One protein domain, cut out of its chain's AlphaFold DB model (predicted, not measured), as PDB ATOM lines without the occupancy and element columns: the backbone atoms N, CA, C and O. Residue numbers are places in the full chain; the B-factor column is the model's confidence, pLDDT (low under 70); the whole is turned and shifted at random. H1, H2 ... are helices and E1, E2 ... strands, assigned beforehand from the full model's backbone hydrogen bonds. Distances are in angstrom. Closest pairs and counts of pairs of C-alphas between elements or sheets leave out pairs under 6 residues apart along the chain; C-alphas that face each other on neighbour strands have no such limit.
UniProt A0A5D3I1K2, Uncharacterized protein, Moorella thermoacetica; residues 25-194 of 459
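AT A GLANCE: This is residues 25 to 194 of the 459 residues of an uncharacterized protein of Moorella thermoacetica (UniProt A0A5D3I1K2). With little regular structure, the domain has a twisted antiparallel sheet, E4 E5 E3 E8, with hairpin E10 and E11 near E3 and the long loops 25 to 53 and 128 to 152 mostly along one side of the sheet. Named elements, in order E1 to E9, H1, E10, E11, mostly strand, hold 53 of 170 printed residues. The compact whole spans 46 by 33 by 29 A, radius of gyration of the C-alphas 15.4 A.

HOW THE PARTS SIT: From Val 25, go to E3, residues 71 to 74, antiparallel to E5, 94 to 100; N 73 and O 99 are within hydrogen-bond range at 2.9 A. The sheet's edge strands are E4, 85 to 87, and E8, 124 to 127.

IN THESE COORDINATES: Find C-alpha 54 at (4.983, -1.812, -19.295), where E1, 54 to 56, begins; E2 is 63 to 66. E6, 107 to 110, with E7, 116 to 119, and E10, 182 to 185, with E11, 191 to 193, ending at (-0.277, 4.795, -45.659), form hairpins. E9 is 153 to 159, helix H1 162 to 167.

THE WHOLE: The printed part has no cut; E8 to E9 is a long link; 33 residues, among them 25 to 42, have pLDDT under 70.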
ATOM      1  N   VAL A  25       0.608  -1.266 -15.553       49.38
ATOM      2  CA  VAL A  25      -0.670  -0.941 -16.200       49.38
ATOM      3  C   VAL A  25      -1.739  -1.922 -15.709       49.38
ATOM      4  O   VAL A  25      -1.645  -3.136 -15.905       49.38
ATOM      5  N   LYS A  26      -2.772  -1.394 -15.044       45.56
ATOM      6  CA  LYS A  26      -3.707  -2.171 -14.203       45.56
ATOM      7  C   LYS A  26      -5.111  -2.339 -14.794       45.56
ATOM      8  O   LYS A  26      -6.097  -2.110 -14.097       45.56
ATOM      9  N   ARG A  27      -5.241  -2.608 -16.100       52.59
ATOM     10  CA  ARG A  27      -6.493  -2.334 -16.835       52.59
ATOM     11  C   ARG A  27      -6.839  -3.446 -17.880       52.59
ATOM     12  O   ARG A  27      -5.947  -3.952 -18.550       52.59
ATOM     13  N   THR A  28      -8.096  -3.917 -17.980       42.03
ATOM     14  CA  THR A  28      -8.532  -5.194 -18.623       42.03
ATOM     15  C   THR A  28      -9.010  -5.080 -20.089       42.03
ATOM     16  O   THR A  28     -10.199  -4.961 -20.348       42.03
ATOM     17  N   HIS A  29      -8.113  -5.196 -21.079       49.91
ATOM     18  CA  HIS A  29      -8.476  -5.715 -22.416       49.91
ATOM     19  C   HIS A  29      -7.223  -6.140 -23.196       49.91
ATOM     20  O   HIS A  29      -6.509  -5.315 -23.772       49.91
ATOM     21  N   THR A  30      -6.925  -7.439 -23.198       51.75
ATOM     22  CA  THR A  30      -5.689  -7.984 -23.785       51.75
ATOM     23  C   THR A  30      -5.792  -8.313 -25.257       51.75
ATOM     24  O   THR A  30      -4.759  -8.606 -25.850       51.75
ATOM     25  N   LYS A  31      -6.998  -8.303 -25.833       62.97
ATOM     26  CA  LYS A  31      -7.253  -8.787 -27.189       62.97
ATOM     27  C   LYS A  31      -7.621  -7.650 -28.132       62.97
ATOM     28  O   LYS A  31      -8.287  -6.693 -27.754       62.97
ATOM     29  N   LEU A  32      -7.146  -7.771 -29.358       68.38
ATOM     30  CA  LEU A  32      -7.532  -6.972 -30.502       68.38
ATOM     31  C   LEU A  32      -8.950  -7.361 -30.933       68.38
ATOM     32  O   LEU A  32      -9.337  -8.523 -30.796       68.38
ATOM     33  N   ILE A  33      -9.705  -6.407 -31.473       67.81
ATOM     34  CA  ILE A  33     -10.945  -6.721 -32.180       67.81
ATOM     35  C   ILE A  33     -10.583  -7.233 -33.563       67.81
ATOM     36  O   ILE A  33      -9.909  -6.551 -34.336       67.81
ATOM     37  N   VAL A  34     -11.027  -8.451 -33.843       67.81
ATOM     38  CA  VAL A  34     -10.727  -9.196 -35.061       67.81
ATOM     39  C   VAL A  34     -12.016  -9.866 -35.516       67.81
ATOM     40  O   VAL A  34     -12.768 -10.369 -34.678       67.81
ATOM     41  N   SER A  35     -12.271  -9.905 -36.822       65.69
ATOM     42  CA  SER A  35     -13.290 -10.809 -37.368       65.69
ATOM     43  C   SER A  35     -12.929 -12.284 -37.148       65.69
ATOM     44  O   SER A  35     -11.796 -12.625 -36.813       65.69
ATOM     45  N   GLU A  36     -13.886 -13.192 -37.340       60.00
ATOM     46  CA  GLU A  36     -13.639 -14.635 -37.220       60.00
ATOM     47  C   GLU A  36     -12.510 -15.099 -38.166       60.00
ATOM     48  O   GLU A  36     -12.468 -14.680 -39.320       60.00
ATOM     49  N   GLY A  37     -11.595 -15.960 -37.683       55.34
ATOM     50  CA  GLY A  37     -10.516 -16.537 -38.510       55.34
ATOM     51  C   GLY A  37      -9.089 -16.475 -37.946       55.34
ATOM     52  O   GLY A  37      -8.151 -16.183 -38.682       55.34
ATOM     53  N   ALA A  38      -8.878 -16.748 -36.652       54.59
ATOM     54  CA  ALA A  38      -7.527 -16.751 -36.084       54.59
ATOM     55  C   ALA A  38      -6.687 -17.951 -36.564       54.59
ATOM     56  O   ALA A  38      -7.139 -19.097 -36.563       54.59
ATOM     57  N   VAL A  39      -5.431 -17.685 -36.914       60.78
ATOM     58  CA  VAL A  39      -4.439 -18.709 -37.260       60.78
ATOM     59  C   VAL A  39      -4.006 -19.456 -35.984       60.78
ATOM     60  O   VAL A  39      -3.846 -18.814 -34.941       60.78
ATOM     61  N   PRO A  40      -3.801 -20.789 -36.018       58.50
ATOM     62  CA  PRO A  40      -3.282 -21.525 -34.867       58.50
ATOM     63  C   PRO A  40      -1.911 -20.998 -34.422       58.50
ATOM     64  O   PRO A  40      -1.096 -20.572 -35.240       58.50
ATOM     65  N   ALA A  41      -1.651 -21.053 -33.112       59.53
ATOM     66  CA  ALA A  41      -0.365 -20.661 -32.544       59.53
ATOM     67  C   ALA A  41       0.770 -21.518 -33.119       59.53
ATOM     68  O   ALA A  41       0.776 -22.740 -32.971       59.53
ATOM     69  N   GLU A  42       1.754 -20.861 -33.725       66.19
ATOM     70  CA  GLU A  42       3.041 -21.455 -34.080       66.19
ATOM     71  C   GLU A  42       4.084 -21.079 -33.025       66.19
ATOM     72  O   GLU A  42       3.967 -20.066 -32.332       66.19
ATOM     73  N   LYS A  43       5.113 -21.916 -32.867       72.81
ATOM     74  CA  LYS A  43       6.170 -21.657 -31.889       72.81
ATOM     75  C   LYS A  43       7.189 -20.665 -32.447       72.81
ATOM     76  O   LYS A  43       8.095 -21.057 -33.179       72.81
ATOM     77  N   TRP A  44       7.068 -19.415 -32.016       79.19
ATOM     78  CA  TRP A  44       8.062 -18.357 -32.202       79.19
ATOM     79  C   TRP A  44       8.698 -18.007 -30.859       79.19
ATOM     80  O   TRP A  44       8.040 -18.114 -29.826       79.19
ATOM     81  N   LEU A  45       9.956 -17.569 -30.860       87.00
ATOM     82  CA  LEU A  45      10.506 -16.882 -29.687       87.00
ATOM     83  C   LEU A  45      10.149 -15.405 -29.772       87.00
ATOM     84  O   LEU A  45       9.987 -14.868 -30.860       87.00
ATOM     85  N   VAL A  46      10.043 -14.736 -28.637       89.25
ATOM     86  CA  VAL A  46       9.965 -13.274 -28.617       89.25
ATOM     87  C   VAL A  46      11.394 -12.745 -28.695       89.25
ATOM     88  O   VAL A  46      12.262 -13.275 -28.003       89.25
ATOM     89  N   ASP A  47      11.663 -11.750 -29.545       91.06
ATOM     90  CA  ASP A  47      13.001 -11.158 -29.654       91.06
ATOM     91  C   ASP A  47      13.452 -10.640 -28.272       91.06
ATOM     92  O   ASP A  47      12.865  -9.689 -27.745       91.06
ATOM     93  N   PRO A  48      14.480 -11.256 -27.655       89.44
ATOM     94  CA  PRO A  48      14.856 -10.982 -26.269       89.44
ATOM     95  C   PRO A  48      15.515  -9.611 -26.094       89.44
ATOM     96  O   PRO A  48      15.790  -9.204 -24.964       89.44
ATOM     97  N   ARG A  49      15.801  -8.915 -27.200       91.94
ATOM     98  CA  ARG A  49      16.357  -7.563 -27.187       91.94
ATOM     99  C   ARG A  49      15.279  -6.502 -27.034       91.94
ATOM    100  O   ARG A  49      15.618  -5.398 -26.647       91.94
ATOM    101  N   LEU A  50      14.006  -6.788 -27.316       92.38
ATOM    102  CA  LEU A  50      12.967  -5.756 -27.296       92.38
ATOM    103  C   LEU A  50      12.849  -5.076 -25.929       92.38
ATOM    104  O   LEU A  50      12.846  -5.726 -24.881       92.38
ATOM    105  N   LYS A  51      12.706  -3.750 -25.954       90.69
ATOM    106  CA  LYS A  51      12.540  -2.923 -24.761       90.69
ATOM    107  C   LYS A  51      11.298  -3.331 -23.966       90.69
ATOM    108  O   LYS A  51      10.221  -3.546 -24.520       90.69
ATOM    109  N   ARG A  52      11.422  -3.326 -22.638       86.38
ATOM    110  CA  ARG A  52      10.281  -3.434 -21.719       86.38
ATOM    111  C   ARG A  52       9.450  -2.157 -21.778       86.38
ATOM    112  O   ARG A  52       9.963  -1.078 -21.485       86.38
ATOM    113  N   LEU A  53       8.179  -2.284 -22.140       80.50
ATOM    114  CA  LEU A  53       7.288  -1.132 -22.264       80.50
ATOM    115  C   LEU A  53       6.532  -0.888 -20.962       80.50
ATOM    116  O   LEU A  53       6.665   0.163 -20.346       80.50
ATOM    117  N   PHE A  54       5.767  -1.882 -20.521       73.81
ATOM    118  CA  PHE A  54       4.983  -1.812 -19.295       73.81
ATOM    119  C   PHE A  54       4.697  -3.217 -18.769       73.81
ATOM    120  O   PHE A  54       4.780  -4.204 -19.501       73.81
ATOM    121  N   LYS A  55       4.336  -3.323 -17.495       68.56
ATOM    122  CA  LYS A  55       3.883  -4.564 -16.870       68.56
ATOM    123  C   LYS A  55       2.371  -4.642 -16.916       68.56
ATOM    124  O   LYS A  55       1.683  -3.657 -16.662       68.56
ATOM    125  N   TYR A  56       1.859  -5.825 -17.228       61.03
ATOM    126  CA  TYR A  56       0.430  -6.049 -17.370       61.03
ATOM    127  C   TYR A  56      -0.061  -7.051 -16.326       61.03
ATOM    128  O   TYR A  56       0.197  -8.244 -16.438       61.03
ATOM    129  N   GLN A  57      -0.774  -6.559 -15.309       53.53
ATOM    130  CA  GLN A  57      -1.089  -7.347 -14.106       53.53
ATOM    131  C   GLN A  57      -2.094  -8.488 -14.329       53.53
ATOM    132  O   GLN A  57      -2.149  -9.414 -13.527       53.53
ATOM    133  N   PHE A  58      -2.868  -8.444 -15.416       49.38
ATOM    134  CA  PHE A  58      -3.837  -9.489 -15.771       49.38
ATOM    135  C   PHE A  58      -3.287 -10.502 -16.792       49.38
ATOM    136  O   PHE A  58      -4.054 -11.273 -17.366       49.38
ATOM    137  N   GLY A  59      -1.985 -10.455 -17.087       54.47
ATOM    138  CA  GLY A  59      -1.333 -11.303 -18.086       54.47
ATOM    139  C   GLY A  59      -0.320 -12.280 -17.501       54.47
ATOM    140  O   GLY A  59      -0.387 -12.639 -16.330       54.47
ATOM    141  N   GLY A  60       0.601 -12.728 -18.358       56.22
ATOM    142  CA  GLY A  60       1.716 -13.588 -17.963       56.22
ATOM    143  C   GLY A  60       2.747 -12.866 -17.092       56.22
ATOM    144  O   GLY A  60       2.678 -11.657 -16.867       56.22
ATOM    145  N   THR A  61       3.720 -13.626 -16.604       63.41
ATOM    146  CA  THR A  61       4.910 -13.119 -15.917       63.41
ATOM    147  C   THR A  61       5.735 -12.215 -16.842       63.41
ATOM    148  O   THR A  61       5.822 -12.445 -18.043       63.41
ATOM    149  N   GLY A  62       6.346 -11.165 -16.283       74.25
ATOM    150  CA  GLY A  62       7.223 -10.252 -17.028       74.25
ATOM    151  C   GLY A  62       6.547  -8.993 -17.579       74.25
ATOM    152  O   GLY A  62       5.433  -8.620 -17.203       74.25
ATOM    153  N   SER A  63       7.284  -8.283 -18.428       81.31
ATOM    154  CA  SER A  63       6.860  -7.034 -19.062       81.31
ATOM    155  C   SER A  63       6.349  -7.292 -20.479       81.31
ATOM    156  O   SER A  63       6.851  -8.165 -21.183       81.31
ATOM    157  N   VAL A  64       5.387  -6.495 -20.933       81.56
ATOM    158  CA  VAL A  64       4.969  -6.464 -22.335       81.56
ATOM    159  C   VAL A  64       6.072  -5.811 -23.164       81.56
ATOM    160  O   VAL A  64       6.554  -4.724 -22.829       81.56
ATOM    161  N   VAL A  65       6.442  -6.479 -24.255       88.81
ATOM    162  CA  VAL A  65       7.462  -6.013 -25.210       88.81
ATOM    163  C   VAL A  65       6.888  -5.797 -26.608       88.81
ATOM    164  O   VAL A  65       7.359  -4.923 -27.327       88.81
ATOM    165  N   ILE A  66       5.820  -6.517 -26.974       90.81
ATOM    166  CA  ILE A  66       5.024  -6.233 -28.175       90.81
ATOM    167  C   ILE A  66       3.558  -6.075 -27.750       90.81
ATOM    168  O   ILE A  66       2.890  -7.057 -27.414       90.81
ATOM    169  N   PRO A  67       3.044  -4.840 -27.714       86.00
ATOM    170  CA  PRO A  67       1.652  -4.572 -27.378       86.00
ATOM    171  C   PRO A  67       0.697  -5.041 -28.482       86.00
ATOM    172  O   PRO A  67       1.071  -5.098 -29.656       86.00
ATOM    173  N   LYS A  68      -0.561  -5.330 -28.122       84.31
ATOM    174  CA  LYS A  68      -1.607  -5.695 -29.091       84.31
ATOM    175  C   LYS A  68      -1.725  -4.672 -30.231       84.31
ATOM    176  O   LYS A  68      -1.506  -3.470 -30.053       84.31
ATOM    177  N   GLY A  69      -2.092  -5.189 -31.396       87.69
ATOM    178  CA  GLY A  69      -2.318  -4.474 -32.644       87.69
ATOM    179  C   GLY A  69      -1.077  -3.864 -33.288       87.69
ATOM    180  O   GLY A  69      -1.208  -3.152 -34.280       87.69
ATOM    181  N   ARG A  70       0.124  -4.130 -32.760       92.69
ATOM    182  CA  ARG A  70       1.374  -3.834 -33.463       92.69
ATOM    183  C   ARG A  70       1.581  -4.815 -34.607       92.69
ATOM    184  O   ARG A  70       1.324  -6.011 -34.460       92.69
ATOM    185  N   ILE A  71       2.085  -4.308 -35.721       95.44
ATOM    186  CA  ILE A  71       2.559  -5.114 -36.839       95.44
ATOM    187  C   ILE A  71       3.880  -5.761 -36.417       95.44
ATOM    188  O   ILE A  71       4.780  -5.105 -35.882       95.44
ATOM    189  N   VAL A  72       3.977  -7.062 -36.641       94.56
ATOM    190  CA  VAL A  72       5.113  -7.890 -36.242       94.56
ATOM    191  C   VAL A  72       5.800  -8.495 -37.459       94.56
ATOM    192  O   VAL A  72       5.196  -8.679 -38.519       94.56
ATOM    193  N   ALA A  73       7.078  -8.802 -37.293       94.88
ATOM    194  CA  ALA A  73       7.968  -9.339 -38.313       94.88
ATOM    195  C   ALA A  73       8.880 -10.410 -37.705       94.88
ATOM    196  O   ALA A  73       8.964 -10.549 -36.482       94.88
ATOM    197  N   LEU A  74       9.605 -11.145 -38.548       93.56
ATOM    198  CA  LEU A  74      10.739 -11.937 -38.074       93.56
ATOM    199  C   LEU A  74      11.954 -11.039 -37.869       93.56
ATOM    200  O   LEU A  74      12.223 -10.142 -38.671       93.56
ATOM    201  N   ALA A  75      12.700 -11.296 -36.799       94.38
ATOM    202  CA  ALA A  75      14.017 -10.715 -36.636       94.38
ATOM    203  C   ALA A  75      14.908 -11.180 -37.797       94.38
ATOM    204  O   ALA A  75      14.958 -12.365 -38.111       94.38
ATOM    205  N   THR A  76      15.604 -10.238 -38.429       94.94
ATOM    206  CA  THR A  76      16.574 -10.506 -39.503       94.94
ATOM    207  C   THR A  76      18.016 -10.464 -38.999       94.94
ATOM    208  O   THR A  76      18.952 -10.707 -39.756       94.94
ATOM    209  N   ASN A  77      18.201 -10.130 -37.720       94.94
ATOM    210  CA  ASN A  77      19.491 -10.030 -37.058       94.94
ATOM    211  C   ASN A  77      19.368 -10.354 -35.564       94.94
ATOM    212  O   ASN A  77      18.264 -10.387 -35.017       94.94
ATOM    213  N   GLY A  78      20.498 -10.531 -34.888       89.62
ATOM    214  CA  GLY A  78      20.580 -11.015 -33.512       89.62
ATOM    215  C   GLY A  78      20.704 -12.536 -33.409       89.62
ATOM    216  O   GLY A  78      20.691 -13.256 -34.404       89.62
ATOM    217  N   GLY A  79      20.859 -13.023 -32.179       88.81
ATOM    218  CA  GLY A  79      21.158 -14.427 -31.910       88.81
ATOM    219  C   GLY A  79      22.639 -14.777 -32.127       88.81
ATOM    220  O   GLY A  79      23.447 -13.897 -32.427       88.81
ATOM    221  N   PRO A  80      23.033 -16.054 -31.960       88.31
ATOM    222  CA  PRO A  80      24.440 -16.471 -32.024       88.31
ATOM    223  C   PRO A  80      25.133 -16.210 -33.368       88.31
ATOM    224  O   PRO A  80      26.355 -16.118 -33.407       88.31
ATOM    225  N   ASN A  81      24.358 -16.118 -34.452       91.69
ATOM    226  CA  ASN A  81      24.851 -15.972 -35.821       91.69
ATOM    227  C   ASN A  81      24.480 -14.620 -36.464       91.69
ATOM    228  O   ASN A  81      24.738 -14.439 -37.649       91.69
ATOM    229  N   ASP A  82      23.851 -13.700 -35.721       92.19
ATOM    230  CA  ASP A  82      23.248 -12.466 -36.263       92.19
ATOM    231  C   ASP A  82      22.239 -12.707 -37.412       92.19
ATOM    232  O   ASP A  82      22.128 -11.901 -38.330       92.19
ATOM    233  N   ASP A  83      21.495 -13.817 -37.364       91.69
ATOM    234  CA  ASP A  83      20.516 -14.249 -38.376       91.69
ATOM    235  C   ASP A  83      19.054 -14.114 -37.908       91.69
ATOM    236  O   ASP A  83      18.134 -14.510 -38.623       91.69
ATOM    237  N   GLY A  84      18.825 -13.573 -36.705       90.88
ATOM    238  CA  GLY A  84      17.490 -13.445 -36.113       90.88
ATOM    239  C   GLY A  84      16.950 -14.732 -35.488       90.88
ATOM    240  O   GLY A  84      15.788 -14.791 -35.070       90.88
ATOM    241  N   VAL A  85      17.798 -15.759 -35.375       91.62
ATOM    242  CA  VAL A  85      17.462 -17.039 -34.757       91.62
ATOM    243  C   VAL A  85      18.035 -17.101 -33.346       91.62
ATOM    244  O   VAL A  85      19.244 -17.024 -33.121       91.62
ATOM    245  N   PHE A  86      17.160 -17.315 -32.368       89.75
ATOM    246  CA  PHE A  86      17.525 -17.359 -30.954       89.75
ATOM    247  C   PHE A  86      17.369 -18.767 -30.384       89.75
ATOM    248  O   PHE A  86      16.671 -19.622 -30.934       89.75
ATOM    249  N   ILE A  87      18.065 -19.028 -29.279       86.31
ATOM    250  CA  ILE A  87      18.006 -20.309 -28.573       86.31
ATOM    251  C   ILE A  87      16.984 -20.180 -27.444       86.31
ATOM    252  O   ILE A  87      17.171 -19.369 -26.541       86.31
ATOM    253  N   GLY A  88      15.930 -20.998 -27.482       81.31
ATOM    254  CA  GLY A  88      14.906 -21.020 -26.437       81.31
ATOM    255  C   GLY A  88      15.470 -21.494 -25.095       81.31
ATOM    256  O   GLY A  88      16.279 -22.427 -25.051       81.31
ATOM    257  N   TYR A  89      15.029 -20.872 -23.999       76.19
ATOM    258  CA  TYR A  89      15.544 -21.152 -22.654       76.19
ATOM    259  C   TYR A  89      15.255 -22.585 -22.197       76.19
ATOM    260  O   TYR A  89      16.185 -23.309 -21.826       76.19
ATOM    261  N   SER A  90      13.990 -23.014 -22.273       72.31
ATOM    262  CA  SER A  90      13.565 -24.338 -21.794       72.31
ATOM    263  C   SER A  90      13.945 -25.455 -22.770       72.31
ATOM    264  O   SER A  90      14.430 -26.517 -22.385       72.31
ATOM    265  N   SER A  91      13.771 -25.198 -24.065       76.06
ATOM    266  CA  SER A  91      13.929 -26.204 -25.114       76.06
ATOM    267  C   SER A  91      15.359 -26.348 -25.635       76.06
ATOM    268  O   SER A  91      15.657 -27.359 -26.273       76.06
ATOM    269  N   ARG A  92      16.232 -25.353 -25.406       83.25
ATOM    270  CA  ARG A  92      17.610 -25.275 -25.941       83.25
ATOM    271  C   ARG A  92      17.698 -25.468 -27.461       83.25
ATOM    272  O   ARG A  92      18.749 -25.817 -27.994       83.25
ATOM    273  N   LYS A  93      16.591 -25.227 -28.168       84.38
ATOM    274  CA  LYS A  93      16.480 -25.324 -29.627       84.38
ATOM    275  C   LYS A  93      16.462 -23.936 -30.250       84.38
ATOM    276  O   LYS A  93      16.079 -22.962 -29.606       84.38
ATOM    277  N   LYS A  94      16.888 -23.876 -31.508       87.38
ATOM    278  CA  LYS A  94      16.883 -22.669 -32.329       87.38
ATOM    279  C   LYS A  94      15.487 -22.423 -32.898       87.38
ATOM    280  O   LYS A  94      14.902 -23.343 -33.468       87.38
ATOM    281  N   PHE A  95      14.990 -21.201 -32.764       87.75
ATOM    282  CA  PHE A  95      13.724 -20.752 -33.339       87.75
ATOM    283  C   PHE A  95      13.869 -19.332 -33.878       87.75
ATOM    284  O   PHE A  95      14.677 -18.548 -33.374       87.75
ATOM    285  N   ASN A  96      13.044 -18.996 -34.865       89.94
ATOM    286  CA  ASN A  96      12.918 -17.626 -35.340       89.94
ATOM    287  C   ASN A  96      12.328 -16.752 -34.226       89.94
ATOM    288  O   ASN A  96      11.385 -17.172 -33.541       89.94
ATOM    289  N   ALA A  97      12.877 -15.549 -34.056       90.81
ATOM    290  CA  ALA A  97      12.318 -14.572 -33.138       90.81
ATOM    291  C   ALA A  97      11.313 -13.650 -33.834       90.81
ATOM    292  O   ALA A  97      11.562 -13.135 -34.924       90.81
ATOM    293  N   LEU A  98      10.192 -13.422 -33.164       92.88
ATOM    294  CA  LEU A  98       9.191 -12.428 -33.495       92.88
ATOM    295  C   LEU A  98       9.625 -11.073 -32.927       92.88
ATOM    296  O   LEU A  98       9.929 -10.955 -31.739       92.88
ATOM    297  N   THR A  99       9.632 -10.056 -33.780       94.81
ATOM    298  CA  THR A  99      10.023  -8.683 -33.458       94.81
ATOM    299  C   THR A  99       9.003  -7.681 -34.006       94.81
ATOM    300  O   THR A  99       8.016  -8.059 -34.644       94.81
ATOM    301  N   ILE A 100       9.221  -6.391 -33.755       95.62
ATOM    302  CA  ILE A 100       8.378  -5.305 -34.270       95.62
ATOM    303  C   ILE A 100       8.729  -5.034 -35.742       95.62
ATOM    304  O   ILE A 100       9.909  -4.918 -36.094       95.62
ATOM    305  N   ALA A 101       7.712  -4.928 -36.601       96.12
ATOM    306  CA  ALA A 101       7.920  -4.569 -38.000       96.12
ATOM    307  C   ALA A 101       8.430  -3.122 -38.122       96.12
ATOM    308  O   ALA A 101       7.959  -2.239 -37.409       96.12
ATOM    309  N   ASN A 102       9.396  -2.878 -39.008       95.19
ATOM    310  CA  ASN A 102      10.048  -1.566 -39.153       95.19
ATOM    311  C   ASN A 102       9.907  -0.945 -40.551       95.19
ATOM    312  O   ASN A 102      10.700  -0.086 -40.938       95.19
ATOM    313  N   GLY A 103       8.927  -1.409 -41.331       91.50
ATOM    314  CA  GLY A 103       8.656  -0.871 -42.665       91.50
ATOM    315  C   GLY A 103       9.812  -1.051 -43.655       91.50
ATOM    316  O   GLY A 103       9.942  -0.251 -44.577       91.50
ATOM    317  N   GLY A 104      10.676  -2.054 -43.447       91.50
ATOM    318  CA  GLY A 104      11.829  -2.307 -44.314       91.50
ATOM    319  C   GLY A 104      13.015  -1.368 -44.092       91.50
ATOM    320  O   GLY A 104      13.860  -1.245 -44.977       91.50
ATOM    321  N   LYS A 105      13.099  -0.701 -42.935       92.62
ATOM    322  CA  LYS A 105      14.197   0.219 -42.603       92.62
ATOM    323  C   LYS A 105      14.997  -0.263 -41.402       92.62
ATOM    324  O   LYS A 105      14.433  -0.794 -40.453       92.62
ATOM    325  N   ASP A 106      16.297  -0.003 -41.405       95.69
ATOM    326  CA  ASP A 106      17.120  -0.178 -40.210       95.69
ATOM    327  C   ASP A 106      16.719   0.850 -39.141       95.69
ATOM    328  O   ASP A 106      16.611   2.045 -39.424       95.69
ATOM    329  N   VAL A 107      16.506   0.389 -37.906       95.38
ATOM    330  CA  VAL A 107      16.078   1.230 -36.776       95.38
ATOM    331  C   VAL A 107      17.092   1.128 -35.645       95.38
ATOM    332  O   VAL A 107      17.434   0.029 -35.211       95.38
ATOM    333  N   GLN A 108      17.555   2.279 -35.159       95.19
ATOM    334  CA  GLN A 108      18.318   2.376 -33.914       95.19
ATOM    335  C   GLN A 108      17.351   2.233 -32.742       95.19
ATOM    336  O   GLN A 108      16.421   3.029 -32.611       95.19
ATOM    337  N   ASP A 109      17.556   1.224 -31.907       91.75
ATOM    338  CA  ASP A 109      16.679   0.911 -30.785       91.75
ATOM    339  C   ASP A 109      17.492   0.644 -29.513       91.75
ATOM    340  O   ASP A 109      18.713   0.484 -29.547       91.75
ATOM    341  N   ILE A 110      16.808   0.635 -28.375       91.62
ATOM    342  CA  ILE A 110      17.383   0.384 -27.060       91.62
ATOM    343  C   ILE A 110      16.861  -0.952 -26.554       91.62
ATOM    344  O   ILE A 110      15.653  -1.193 -26.551       91.62
ATOM    345  N   ASP A 111      17.764  -1.826 -26.124       89.81
ATOM    346  CA  ASP A 111      17.382  -3.130 -25.617       89.81
ATOM    347  C   ASP A 111      16.743  -3.058 -24.215       89.81
ATOM    348  O   ASP A 111      16.699  -2.012 -23.559       89.81
ATOM    349  N   LYS A 112      16.231  -4.191 -23.720       84.94
ATOM    350  CA  LYS A 112      15.648  -4.290 -22.367       84.94
ATOM    351  C   LYS A 112      16.607  -3.926 -21.222       84.94
ATOM    352  O   LYS A 112      16.129  -3.678 -20.113       84.94
ATOM    353  N   ASP A 113      17.915  -3.936 -21.474       86.19
ATOM    354  CA  ASP A 113      18.974  -3.643 -20.508       86.19
ATOM    355  C   ASP A 113      19.530  -2.209 -20.688       86.19
ATOM    356  O   ASP A 113      20.369  -1.769 -19.902       86.19
ATOM    357  N   GLY A 114      19.017  -1.447 -21.663       87.69
ATOM    358  CA  GLY A 114      19.377  -0.053 -21.923       87.69
ATOM    359  C   GLY A 114      20.473   0.152 -22.976       87.69
ATOM    360  O   GLY A 114      20.901   1.291 -23.171       87.69
ATOM    361  N   ASN A 115      20.927  -0.896 -23.668       92.19
ATOM    362  CA  ASN A 115      21.990  -0.787 -24.669       92.19
ATOM    363  C   ASN A 115      21.431  -0.477 -26.058       92.19
ATOM    364  O   ASN A 115      20.426  -1.046 -26.478       92.19
ATOM    365  N   ALA A 116      22.120   0.385 -26.804       94.38
ATOM    366  CA  ALA A 116      21.763   0.664 -28.188       94.38
ATOM    367  C   ALA A 116      22.095  -0.519 -29.109       94.38
ATOM    368  O   ALA A 116      23.171  -1.112 -29.017       94.38
ATOM    369  N   TYR A 117      21.188  -0.828 -30.031       94.06
ATOM    370  CA  TYR A 117      21.386  -1.814 -31.088       94.06
ATOM    371  C   TYR A 117      20.626  -1.410 -32.356       94.06
ATOM    372  O   TYR A 117      19.712  -0.590 -32.322       94.06
ATOM    373  N   VAL A 118      20.989  -2.014 -33.488       95.50
ATOM    374  CA  VAL A 118      20.260  -1.831 -34.750       95.50
ATOM    375  C   VAL A 118      19.332  -3.016 -34.969       95.50
ATOM    376  O   VAL A 118      19.792  -4.157 -35.090       95.50
ATOM    377  N   ARG A 119      18.027  -2.753 -35.061       94.19
ATOM    378  CA  ARG A 119      17.060  -3.698 -35.628       94.19
ATOM    379  C   ARG A 119      17.106  -3.545 -37.147       94.19
ATOM    380  O   ARG A 119      16.660  -2.522 -37.668       94.19
ATOM    381  N   LYS A 120      17.673  -4.539 -37.840       95.88
ATOM    382  CA  LYS A 120      17.795  -4.514 -39.307       95.88
ATOM    383  C   LYS A 120      16.415  -4.524 -39.971       95.88
ATOM    384  O   LYS A 120      15.447  -5.030 -39.393       95.88
ATOM    385  N   ALA A 121      16.334  -3.969 -41.177       95.12
ATOM    386  CA  ALA A 121      15.150  -3.976 -42.025       95.12
ATOM    387  C   ALA A 121      14.487  -5.364 -42.051       95.12
ATOM    388  O   ALA A 121      15.159  -6.393 -42.186       95.12
ATOM    389  N   ASN A 122      13.167  -5.388 -41.882       95.31
ATOM    390  CA  ASN A 122      12.376  -6.607 -41.845       95.31
ATOM    391  C   ASN A 122      11.058  -6.455 -42.622       95.31
ATOM    392  O   ASN A 122      10.636  -5.354 -42.986       95.31
ATOM    393  N   VAL A 123      10.430  -7.598 -42.903       94.00
ATOM    394  CA  VAL A 123       9.156  -7.687 -43.625       94.00
ATOM    395  C   VAL A 123       8.083  -8.158 -42.653       94.00
ATOM    396  O   VAL A 123       8.300  -9.095 -41.880       94.00
ATOM    397  N   ALA A 124       6.939  -7.479 -42.669       93.81
ATOM    398  CA  ALA A 124       5.811  -7.810 -41.812       93.81
ATOM    399  C   ALA A 124       5.269  -9.209 -42.136       93.81
ATOM    400  O   ALA A 124       5.195  -9.601 -43.297       93.81
ATOM    401  N   ILE A 125       4.870  -9.948 -41.100       91.31
ATOM    402  CA  ILE A 125       4.287 -11.296 -41.228       91.31
ATOM    403  C   ILE A 125       2.922 -11.417 -40.554       91.31
ATOM    404  O   ILE A 125       2.245 -12.430 -40.706       91.31
ATOM    405  N   GLY A 126       2.540 -10.428 -39.746       90.75
ATOM    406  CA  GLY A 126       1.245 -10.420 -39.093       90.75
ATOM    407  C   GLY A 126       1.045  -9.239 -38.163       90.75
ATOM    408  O   GLY A 126       1.851  -8.310 -38.102       90.75
ATOM    409  N   VAL A 127      -0.036  -9.312 -37.396       91.62
ATOM    410  CA  VAL A 127      -0.385  -8.341 -36.354       91.62
ATOM    411  C   VAL A 127      -0.554  -9.075 -35.032       91.62
ATOM    412  O   VAL A 127      -1.144 -10.155 -35.002       91.62
ATOM    413  N   ALA A 128      -0.049  -8.502 -33.939       89.00
ATOM    414  CA  ALA A 128      -0.213  -9.063 -32.604       89.00
ATOM    415  C   ALA A 128      -1.694  -8.972 -32.166       89.00
ATOM    416  O   ALA A 128      -2.178  -7.873 -31.900       89.00
ATOM    417  N   PRO A 129      -2.443 -10.084 -32.047       81.81
ATOM    418  CA  PRO A 129      -3.819 -10.060 -31.559       81.81
ATOM    419  C   PRO A 129      -3.875  -9.752 -30.065       81.81
ATOM    420  O   PRO A 129      -4.913  -9.334 -29.566       81.81
ATOM    421  N   THR A 130      -2.789  -9.997 -29.332       78.00
ATOM    422  CA  THR A 130      -2.716  -9.808 -27.887       78.00
ATOM    423  C   THR A 130      -1.389  -9.211 -27.469       78.00
ATOM    424  O   THR A 130      -0.451  -9.136 -28.257       78.00
ATOM    425  N   ASN A 131      -1.292  -8.828 -26.200       80.00
ATOM    426  CA  ASN A 131      -0.018  -8.433 -25.609       80.00
ATOM    427  C   ASN A 131       0.919  -9.636 -25.546       80.00
ATOM    428  O   ASN A 131       0.539 -10.693 -25.041       80.00
ATOM    429  N   ILE A 132       2.133  -9.452 -26.053       83.88
ATOM    430  CA  ILE A 132       3.196 -10.449 -26.033       83.88
ATOM    431  C   ILE A 132       4.234 -10.003 -25.003       83.88
ATOM    432  O   ILE A 132       4.719  -8.865 -25.012       83.88
ATOM    433  N   PHE A 133       4.530 -10.923 -24.095       83.25
ATOM    434  CA  PHE A 133       5.397 -10.715 -22.944       83.25
ATOM    435  C   PHE A 133       6.841 -11.067 -23.290       83.25
ATOM    436  O   PHE A 133       7.095 -11.867 -24.192       83.25
ATOM    437  N   GLU A 134       7.782 -10.451 -22.580       84.44
ATOM    438  CA  GLU A 134       9.180 -10.867 -22.623       84.44
ATOM    439  C   GLU A 134       9.303 -12.342 -22.232       84.44
ATOM    440  O   GLU A 134       8.536 -12.846 -21.413       84.44
ATOM    441  N   GLN A 135      10.290 -13.029 -22.796       77.94
ATOM    442  CA  GLN A 135      10.595 -14.386 -22.375       77.94
ATOM    443  C   GLN A 135      11.529 -14.350 -21.165       77.94
ATOM    444  O   GLN A 135      12.651 -13.843 -21.262       77.94
ATOM    445  N   LEU A 136      11.086 -14.902 -20.034       73.50
ATOM    446  CA  LEU A 136      11.909 -15.001 -18.832       73.50
ATOM    447  C   LEU A 136      12.622 -16.357 -18.764       73.50
ATOM    448  O   LEU A 136      12.121 -17.379 -19.228       73.50
ATOM    449  N   ALA A 137      13.812 -16.373 -18.160       62.66
ATOM    450  CA  ALA A 137      14.625 -17.586 -18.040       62.66
ATOM    451  C   ALA A 137      13.986 -18.672 -17.148       62.66
ATOM    452  O   ALA A 137      14.344 -19.840 -17.285       62.66
ATOM    453  N   ASP A 138      13.073 -18.281 -16.253       56.84
ATOM    454  CA  ASP A 138      12.389 -19.160 -15.291       56.84
ATOM    455  C   ASP A 138      10.976 -19.570 -15.761       56.84
ATOM    456  O   ASP A 138      10.235 -20.243 -15.042       56.84
ATOM    457  N   ASP A 139      10.576 -19.181 -16.979       59.50
ATOM    458  CA  ASP A 139       9.304 -19.626 -17.540       59.50
ATOM    459  C   ASP A 139       9.402 -21.113 -17.908       59.50
ATOM    460  O   ASP A 139      10.113 -21.532 -18.825       59.50
ATOM    461  N   THR A 140       8.643 -21.933 -17.179       48.75
ATOM    462  CA  THR A 140       8.562 -23.394 -17.375       48.75
ATOM    463  C   THR A 140       7.990 -23.799 -18.742       48.75
ATOM    464  O   THR A 140       8.105 -24.961 -19.140       48.75
ATOM    465  N   ALA A 141       7.432 -22.844 -19.489       58.62
ATOM    466  CA  ALA A 141       7.041 -22.972 -20.884       58.62
ATOM    467  C   ALA A 141       7.526 -21.746 -21.673       58.62
ATOM    468  O   ALA A 141       7.267 -20.614 -21.276       58.62
ATOM    469  N   ASP A 142       8.205 -21.964 -22.806       62.28
ATOM    470  CA  ASP A 142       8.545 -20.873 -23.731       62.28
ATOM    471  C   ASP A 142       7.256 -20.118 -24.135       62.28
ATOM    472  O   ASP A 142       6.264 -20.759 -24.493       62.28
ATOM    473  N   VAL A 143       7.267 -18.779 -24.112       66.19
ATOM    474  CA  VAL A 143       6.135 -17.951 -24.574       66.19
ATOM    475  C   VAL A 143       5.857 -18.261 -26.048       66.19
ATOM    476  O   VAL A 143       6.754 -18.156 -26.879       66.19
ATOM    477  N   LEU A 144       4.619 -18.649 -26.369       71.19
ATOM    478  CA  LEU A 144       4.170 -18.946 -27.733       71.19
ATOM    479  C   LEU A 144       3.286 -17.795 -28.232       71.19
ATOM    480  O   LEU A 144       2.084 -17.789 -27.949       71.19
ATOM    481  N   PRO A 145       3.851 -16.786 -28.918       74.12
ATOM    482  CA  PRO A 145       3.064 -15.661 -29.382       74.12
ATOM    483  C   PRO A 145       2.137 -16.083 -30.522       74.12
ATOM    484  O   PRO A 145       2.497 -16.849 -31.418       74.12
ATOM    485  N   LEU A 146       0.930 -15.530 -30.487       76.00
ATOM    486  CA  LEU A 146      -0.039 -15.605 -31.569       76.00
ATOM    487  C   LEU A 146       0.138 -14.402 -32.490       76.00
ATOM    488  O   LEU A 146       0.433 -13.305 -32.020       76.00
ATOM    489  N   ILE A 147      -0.090 -14.605 -33.784       78.81
ATOM    490  CA  ILE A 147      -0.144 -13.538 -34.784       78.81
ATOM    491  C   ILE A 147      -1.334 -13.767 -35.710       78.81
ATOM    492  O   ILE A 147      -1.726 -14.906 -35.972       78.81
ATOM    493  N   ILE A 148      -1.898 -12.683 -36.217       78.50
ATOM    494  CA  ILE A 148      -2.920 -12.714 -37.260       78.50
ATOM    495  C   ILE A 148      -2.220 -12.551 -38.606       78.50
ATOM    496  O   ILE A 148      -1.467 -11.590 -38.761       78.50
ATOM    497  N   ARG A 149      -2.467 -13.466 -39.553       74.12
ATOM    498  CA  ARG A 149      -1.861 -13.433 -40.896       74.12
ATOM    499  C   ARG A 149      -2.879 -13.053 -41.984       74.12
ATOM    500  O   ARG A 149      -2.702 -12.042 -42.637       74.12
ATOM    501  N   SER A 150      -4.002 -13.762 -42.084       69.19
ATOM    502  CA  SER A 150      -4.873 -13.730 -43.275       69.19
ATOM    503  C   SER A 150      -6.224 -13.018 -43.098       69.19
ATOM    504  O   SER A 150      -6.779 -13.101 -42.006       69.19
ATOM    505  N   ASP A 151      -6.753 -12.423 -44.182       70.69
ATOM    506  CA  ASP A 151      -8.147 -12.027 -44.536       70.69
ATOM    507  C   ASP A 151      -9.155 -11.692 -43.418       70.69
ATOM    508  O   ASP A 151     -10.368 -11.859 -43.563       70.69
ATOM    509  N   VAL A 152      -8.680 -11.166 -42.299       81.56
ATOM    510  CA  VAL A 152      -9.529 -10.630 -41.241       81.56
ATOM    511  C   VAL A 152      -9.464  -9.119 -41.254       81.56
ATOM    512  O   VAL A 152      -8.432  -8.523 -41.591       81.56
ATOM    513  N   TYR A 153     -10.565  -8.487 -40.860       84.00
ATOM    514  CA  TYR A 153     -10.488  -7.086 -40.497       84.00
ATOM    515  C   TYR A 153     -10.070  -6.965 -39.033       84.00
ATOM    516  O   TYR A 153     -10.516  -7.723 -38.169       84.00
ATOM    517  N   ILE A 154      -9.214  -5.988 -38.775       87.94
ATOM    518  CA  ILE A 154      -8.864  -5.525 -37.439       87.94
ATOM    519  C   ILE A 154      -9.317  -4.081 -37.280       87.94
ATOM    520  O   ILE A 154      -9.398  -3.341 -38.261       87.94
ATOM    521  N   GLU A 155      -9.586  -3.672 -36.052       85.50
ATOM    522  CA  GLU A 155      -9.857  -2.275 -35.718       85.50
ATOM    523  C   GLU A 155      -8.691  -1.723 -34.904       85.50
ATOM    524  O   GLU A 155      -8.259  -2.397 -33.973       85.50
ATOM    525  N   VAL A 156      -8.165  -0.545 -35.252       87.62
ATOM    526  CA  VAL A 156      -7.062   0.139 -34.548       87.62
ATOM    527  C   VAL A 156      -7.412   1.616 -34.296       87.62
ATOM    528  O   VAL A 156      -8.146   2.198 -35.097       87.62
ATOM    529  N   PRO A 157      -6.887   2.261 -33.236       84.00
ATOM    530  CA  PRO A 157      -7.088   3.689 -33.008       84.00
ATOM    531  C   PRO A 157      -6.478   4.542 -34.115       84.00
ATOM    532  O   PRO A 157      -5.392   4.226 -34.608       84.00
ATOM    533  N   TYR A 158      -7.171   5.621 -34.481       85.38
ATOM    534  CA  TYR A 158      -6.800   6.514 -35.571       85.38
ATOM    535  C   TYR A 158      -6.321   7.874 -35.063       85.38
ATOM    536  O   TYR A 158      -7.053   8.567 -34.362       85.38
ATOM    537  N   PHE A 159      -5.131   8.291 -35.485       84.56
ATOM    538  CA  PHE A 159      -4.535   9.579 -35.141       84.56
ATOM    539  C   PHE A 159      -4.215  10.389 -36.397       84.56
ATOM    540  O   PHE A 159      -3.821   9.845 -37.424       84.56
ATOM    541  N   THR A 160      -4.305  11.713 -36.329       83.56
ATOM    542  CA  THR A 160      -3.784  12.562 -37.414       83.56
ATOM    543  C   THR A 160      -2.272  12.722 -37.323       83.56
ATOM    544  O   THR A 160      -1.588  12.661 -38.345       83.56
ATOM    545  N   ASN A 161      -1.753  12.896 -36.104       81.19
ATOM    546  CA  ASN A 161      -0.353  13.213 -35.842       81.19
ATOM    547  C   ASN A 161       0.430  11.968 -35.423       81.19
ATOM    548  O   ASN A 161      -0.089  11.097 -34.717       81.19
ATOM    549  N   LYS A 162       1.703  11.912 -35.818       86.19
ATOM    550  CA  LYS A 162       2.601  10.807 -35.467       86.19
ATOM    551  C   LYS A 162       2.920  10.813 -33.974       86.19
ATOM    552  O   LYS A 162       2.912   9.761 -33.352       86.19
ATOM    553  N   GLU A 163       3.156  11.984 -33.397       82.62
ATOM    554  CA  GLU A 163       3.582  12.159 -32.006       82.62
ATOM    555  C   GLU A 163       2.527  11.631 -31.023       82.62
ATOM    556  O   GLU A 163       2.858  10.956 -30.049       82.62
ATOM    557  N   ASP A 164       1.249  11.876 -31.319       74.88
ATOM    558  CA  ASP A 164       0.116  11.387 -30.528       74.88
ATOM    559  C   ASP A 164      -0.005   9.854 -30.619       74.88
ATOM    560  O   ASP A 164      -0.153   9.167 -29.605       74.88
ATOM    561  N   ALA A 165       0.164   9.293 -31.823       81.44
ATOM    562  CA  ALA A 165       0.237   7.845 -32.014       81.44
ATOM    563  C   ALA A 165       1.474   7.234 -31.326       81.44
ATOM    564  O   ALA A 165       1.443   6.090 -30.861       81.44
ATOM    565  N   GLU A 166       2.579   7.976 -31.243       82.56
ATOM    566  CA  GLU A 166       3.817   7.541 -30.601       82.56
ATOM    567  C   GLU A 166       3.744   7.524 -29.078       82.56
ATOM    568  O   GLU A 166       4.321   6.623 -28.462       82.56
ATOM    569  N   ALA A 167       2.960   8.431 -28.494       74.06
ATOM    570  CA  ALA A 167       2.696   8.489 -27.061       74.06
ATOM    571  C   ALA A 167       1.945   7.254 -26.530       74.06
ATOM    572  O   ALA A 167       2.022   6.951 -25.335       74.06
ATOM    573  N   VAL A 168       1.246   6.515 -27.400       72.50
ATOM    574  CA  VAL A 168       0.523   5.299 -27.015       72.50
ATOM    575  C   VAL A 168       1.378   4.047 -27.219       72.50
ATOM    576  O   VAL A 168       2.026   3.849 -28.249       72.50
ATOM    577  N   HIS A 169       1.352   3.152 -26.229       76.19
ATOM    578  CA  HIS A 169       2.091   1.886 -26.291       76.19
ATOM    579  C   HIS A 169       1.477   0.908 -27.303       76.19
ATOM    580  O   HIS A 169       2.193   0.138 -27.940       76.19
ATOM    581  N   TRP A 170       0.163   0.940 -27.497       79.88
ATOM    582  CA  TRP A 170      -0.551  -0.005 -28.355       79.88
ATOM    583  C   TRP A 170      -0.318   0.238 -29.851       79.88
ATOM    584  O   TRP A 170       0.205   1.279 -30.254       79.88
ATOM    585  N   GLY A 171      -0.701  -0.735 -30.680       86.38
ATOM    586  CA  GLY A 171      -0.848  -0.513 -32.116       86.38
ATOM    587  C   GLY A 171      -1.802   0.640 -32.426       86.38
ATOM    588  O   GLY A 171      -2.722   0.939 -31.674       86.38
ATOM    589  N   SER A 172      -1.557   1.334 -33.522       88.69
ATOM    590  CA  SER A 172      -2.370   2.471 -33.946       88.69
ATOM    591  C   SER A 172      -2.165   2.716 -35.429       88.69
ATOM    592  O   SER A 172      -1.214   2.201 -36.019       88.69
ATOM    593  N   ALA A 173      -3.072   3.477 -36.023       93.19
ATOM    594  CA  ALA A 173      -2.939   4.011 -37.363       93.19
ATOM    595  C   ALA A 173      -2.804   5.529 -37.293       93.19
ATOM    596  O   ALA A 173      -3.510   6.166 -36.508       93.19
ATOM    597  N   TYR A 174      -1.936   6.117 -38.117       92.81
ATOM    598  CA  TYR A 174      -1.828   7.571 -38.188       92.81
ATOM    599  C   TYR A 174      -1.602   8.125 -39.596       92.81
ATOM    600  O   TYR A 174      -1.255   7.398 -40.530       92.81
ATOM    601  N   GLY A 175      -1.798   9.438 -39.734       89.69
ATOM    602  CA  GLY A 175      -1.712  10.170 -40.998       89.69
ATOM    603  C   GLY A 175      -3.060  10.248 -41.714       89.69
ATOM    604  O   GLY A 175      -4.089   9.891 -41.159       89.69
ATOM    605  N   ILE A 176      -3.085  10.736 -42.956       90.44
ATOM    606  CA  ILE A 176      -4.335  10.862 -43.720       90.44
ATOM    607  C   ILE A 176      -4.663   9.519 -44.382       90.44
ATOM    608  O   ILE A 176      -4.082   9.175 -45.415       90.44
ATOM    609  N   LEU A 177      -5.619   8.787 -43.807       92.75
ATOM    610  CA  LEU A 177      -6.095   7.498 -44.316       92.75
ATOM    611  C   LEU A 177      -7.511   7.601 -44.885       92.75
ATOM    612  O   LEU A 177      -8.371   8.305 -44.351       92.75
ATOM    613  N   ARG A 178      -7.760   6.888 -45.985       93.31
ATOM    614  CA  ARG A 178      -9.076   6.781 -46.631       93.31
ATOM    615  C   ARG A 178      -9.404   5.326 -46.930       93.31
ATOM    616  O   ARG A 178      -8.505   4.519 -47.151       93.31
ATOM    617  N   ALA A 179     -10.695   5.003 -46.992       94.00
ATOM    618  CA  ALA A 179     -11.142   3.693 -47.457       94.00
ATOM    619  C   ALA A 179     -10.529   3.372 -48.832       94.00
ATOM    620  O   ALA A 179     -10.543   4.202 -49.743       94.00
ATOM    621  N   GLY A 180      -9.964   2.175 -48.959       93.44
ATOM    622  CA  GLY A 180      -9.243   1.712 -50.139       93.44
ATOM    623  C   GLY A 180      -7.730   1.949 -50.117       93.44
ATOM    624  O   GLY A 180      -7.039   1.294 -50.901       93.44
ATOM    625  N   ASP A 181      -7.196   2.801 -49.234       95.44
ATOM    626  CA  ASP A 181      -5.747   3.016 -49.130       95.44
ATOM    627  C   ASP A 181      -5.025   1.733 -48.688       95.44
ATOM    628  O   ASP A 181      -5.494   1.002 -47.812       95.44
ATOM    629  N   LEU A 182      -3.864   1.460 -49.286       95.69
ATOM    630  CA  LEU A 182      -2.957   0.412 -48.820       95.69
ATOM    631  C   LEU A 182      -2.181   0.918 -47.603       95.69
ATOM    632  O   LEU A 182      -1.822   2.095 -47.543       95.69
ATOM    633  N   VAL A 183      -1.902   0.027 -46.654       95.75
ATOM    634  CA  VAL A 183      -1.162   0.354 -45.428       95.75
ATOM    635  C   VAL A 183       0.041  -0.557 -45.236       95.75
ATOM    636  O   VAL A 183       0.021  -1.727 -45.621       95.75
ATOM    637  N   CYS A 184       1.083  -0.007 -44.621       95.50
ATOM    638  CA  CYS A 184       2.296  -0.708 -44.221       95.50
ATOM    639  C   CYS A 184       2.667  -0.355 -42.776       95.50
ATOM    640  O   CYS A 184       1.978   0.421 -42.112       95.50
ATOM    641  N   SER A 185       3.758  -0.947 -42.296       95.94
ATOM    642  CA  SER A 185       4.333  -0.615 -40.994       95.94
ATOM    643  C   SER A 185       5.182   0.653 -41.052       95.94
ATOM    644  O   SER A 185       5.955   0.823 -41.995       95.94
ATOM    645  N   ASP A 186       5.099   1.487 -40.016       95.06
ATOM    646  CA  ASP A 186       6.154   2.446 -39.664       95.06
ATOM    647  C   ASP A 186       7.372   1.722 -39.042       95.06
ATOM    648  O   ASP A 186       7.439   0.487 -39.012       95.06
ATOM    649  N   GLU A 187       8.333   2.485 -38.516       94.19
ATOM    650  CA  GLU A 187       9.538   1.967 -37.851       94.19
ATOM    651  C   GLU A 187       9.256   1.173 -36.547       94.19
ATOM    652  O   GLU A 187      10.137   0.472 -36.033       94.19
ATOM    653  N   ASN A 188       8.031   1.268 -36.019       92.62
ATOM    654  CA  ASN A 188       7.603   0.783 -34.709       92.62
ATOM    655  C   ASN A 188       6.341  -0.105 -34.767       92.62
ATOM    656  O   ASN A 188       5.690  -0.316 -33.741       92.62
ATOM    657  N   GLY A 189       5.962  -0.653 -35.921       94.31
ATOM    658  CA  GLY A 189       4.814  -1.555 -36.026       94.31
ATOM    659  C   GLY A 189       3.441  -0.876 -35.984       94.31
ATOM    660  O   GLY A 189       2.472  -1.524 -35.590       94.31
ATOM    661  N   ARG A 190       3.323   0.414 -36.311       95.19
ATOM    662  CA  ARG A 190       2.040   1.125 -36.490       95.19
ATOM    663  C   ARG A 190       1.644   1.175 -37.959       95.19
ATOM    664  O   ARG A 190       2.494   1.105 -38.839       95.19
ATOM    665  N   PHE A 191       0.354   1.333 -38.213       96.06
ATOM    666  CA  PHE A 191      -0.186   1.425 -39.562       96.06
ATOM    667  C   PHE A 191      -0.024   2.837 -40.115       96.06
ATOM    668  O   PHE A 191      -0.530   3.810 -39.554       96.06
ATOM    669  N   VAL A 192       0.632   2.930 -41.262       96.38
ATOM    670  CA  VAL A 192       0.740   4.157 -42.053       96.38
ATOM    671  C   VAL A 192       0.361   3.870 -43.491       96.38
ATOM    672  O   VAL A 192       0.379   2.720 -43.939       96.38
ATOM    673  N   LYS A 193       0.009   4.917 -44.233       95.56
ATOM    674  CA  LYS A 193      -0.277   4.795 -45.659       95.56
ATOM    675  C   LYS A 193       0.947   4.248 -46.395       95.56
ATOM    676  O   LYS A 193       2.038   4.800 -46.289       95.56
ATOM    677  N   PHE A 194       0.745   3.198 -47.182       94.44
ATOM    678  CA  PHE A 194       1.755   2.712 -48.107       94.44
ATOM    679  C   PHE A 194       1.785   3.621 -49.336       94.44
ATOM    680  O   PHE A 194       0.866   3.625 -50.163       94.44
TER     681      PHE A 194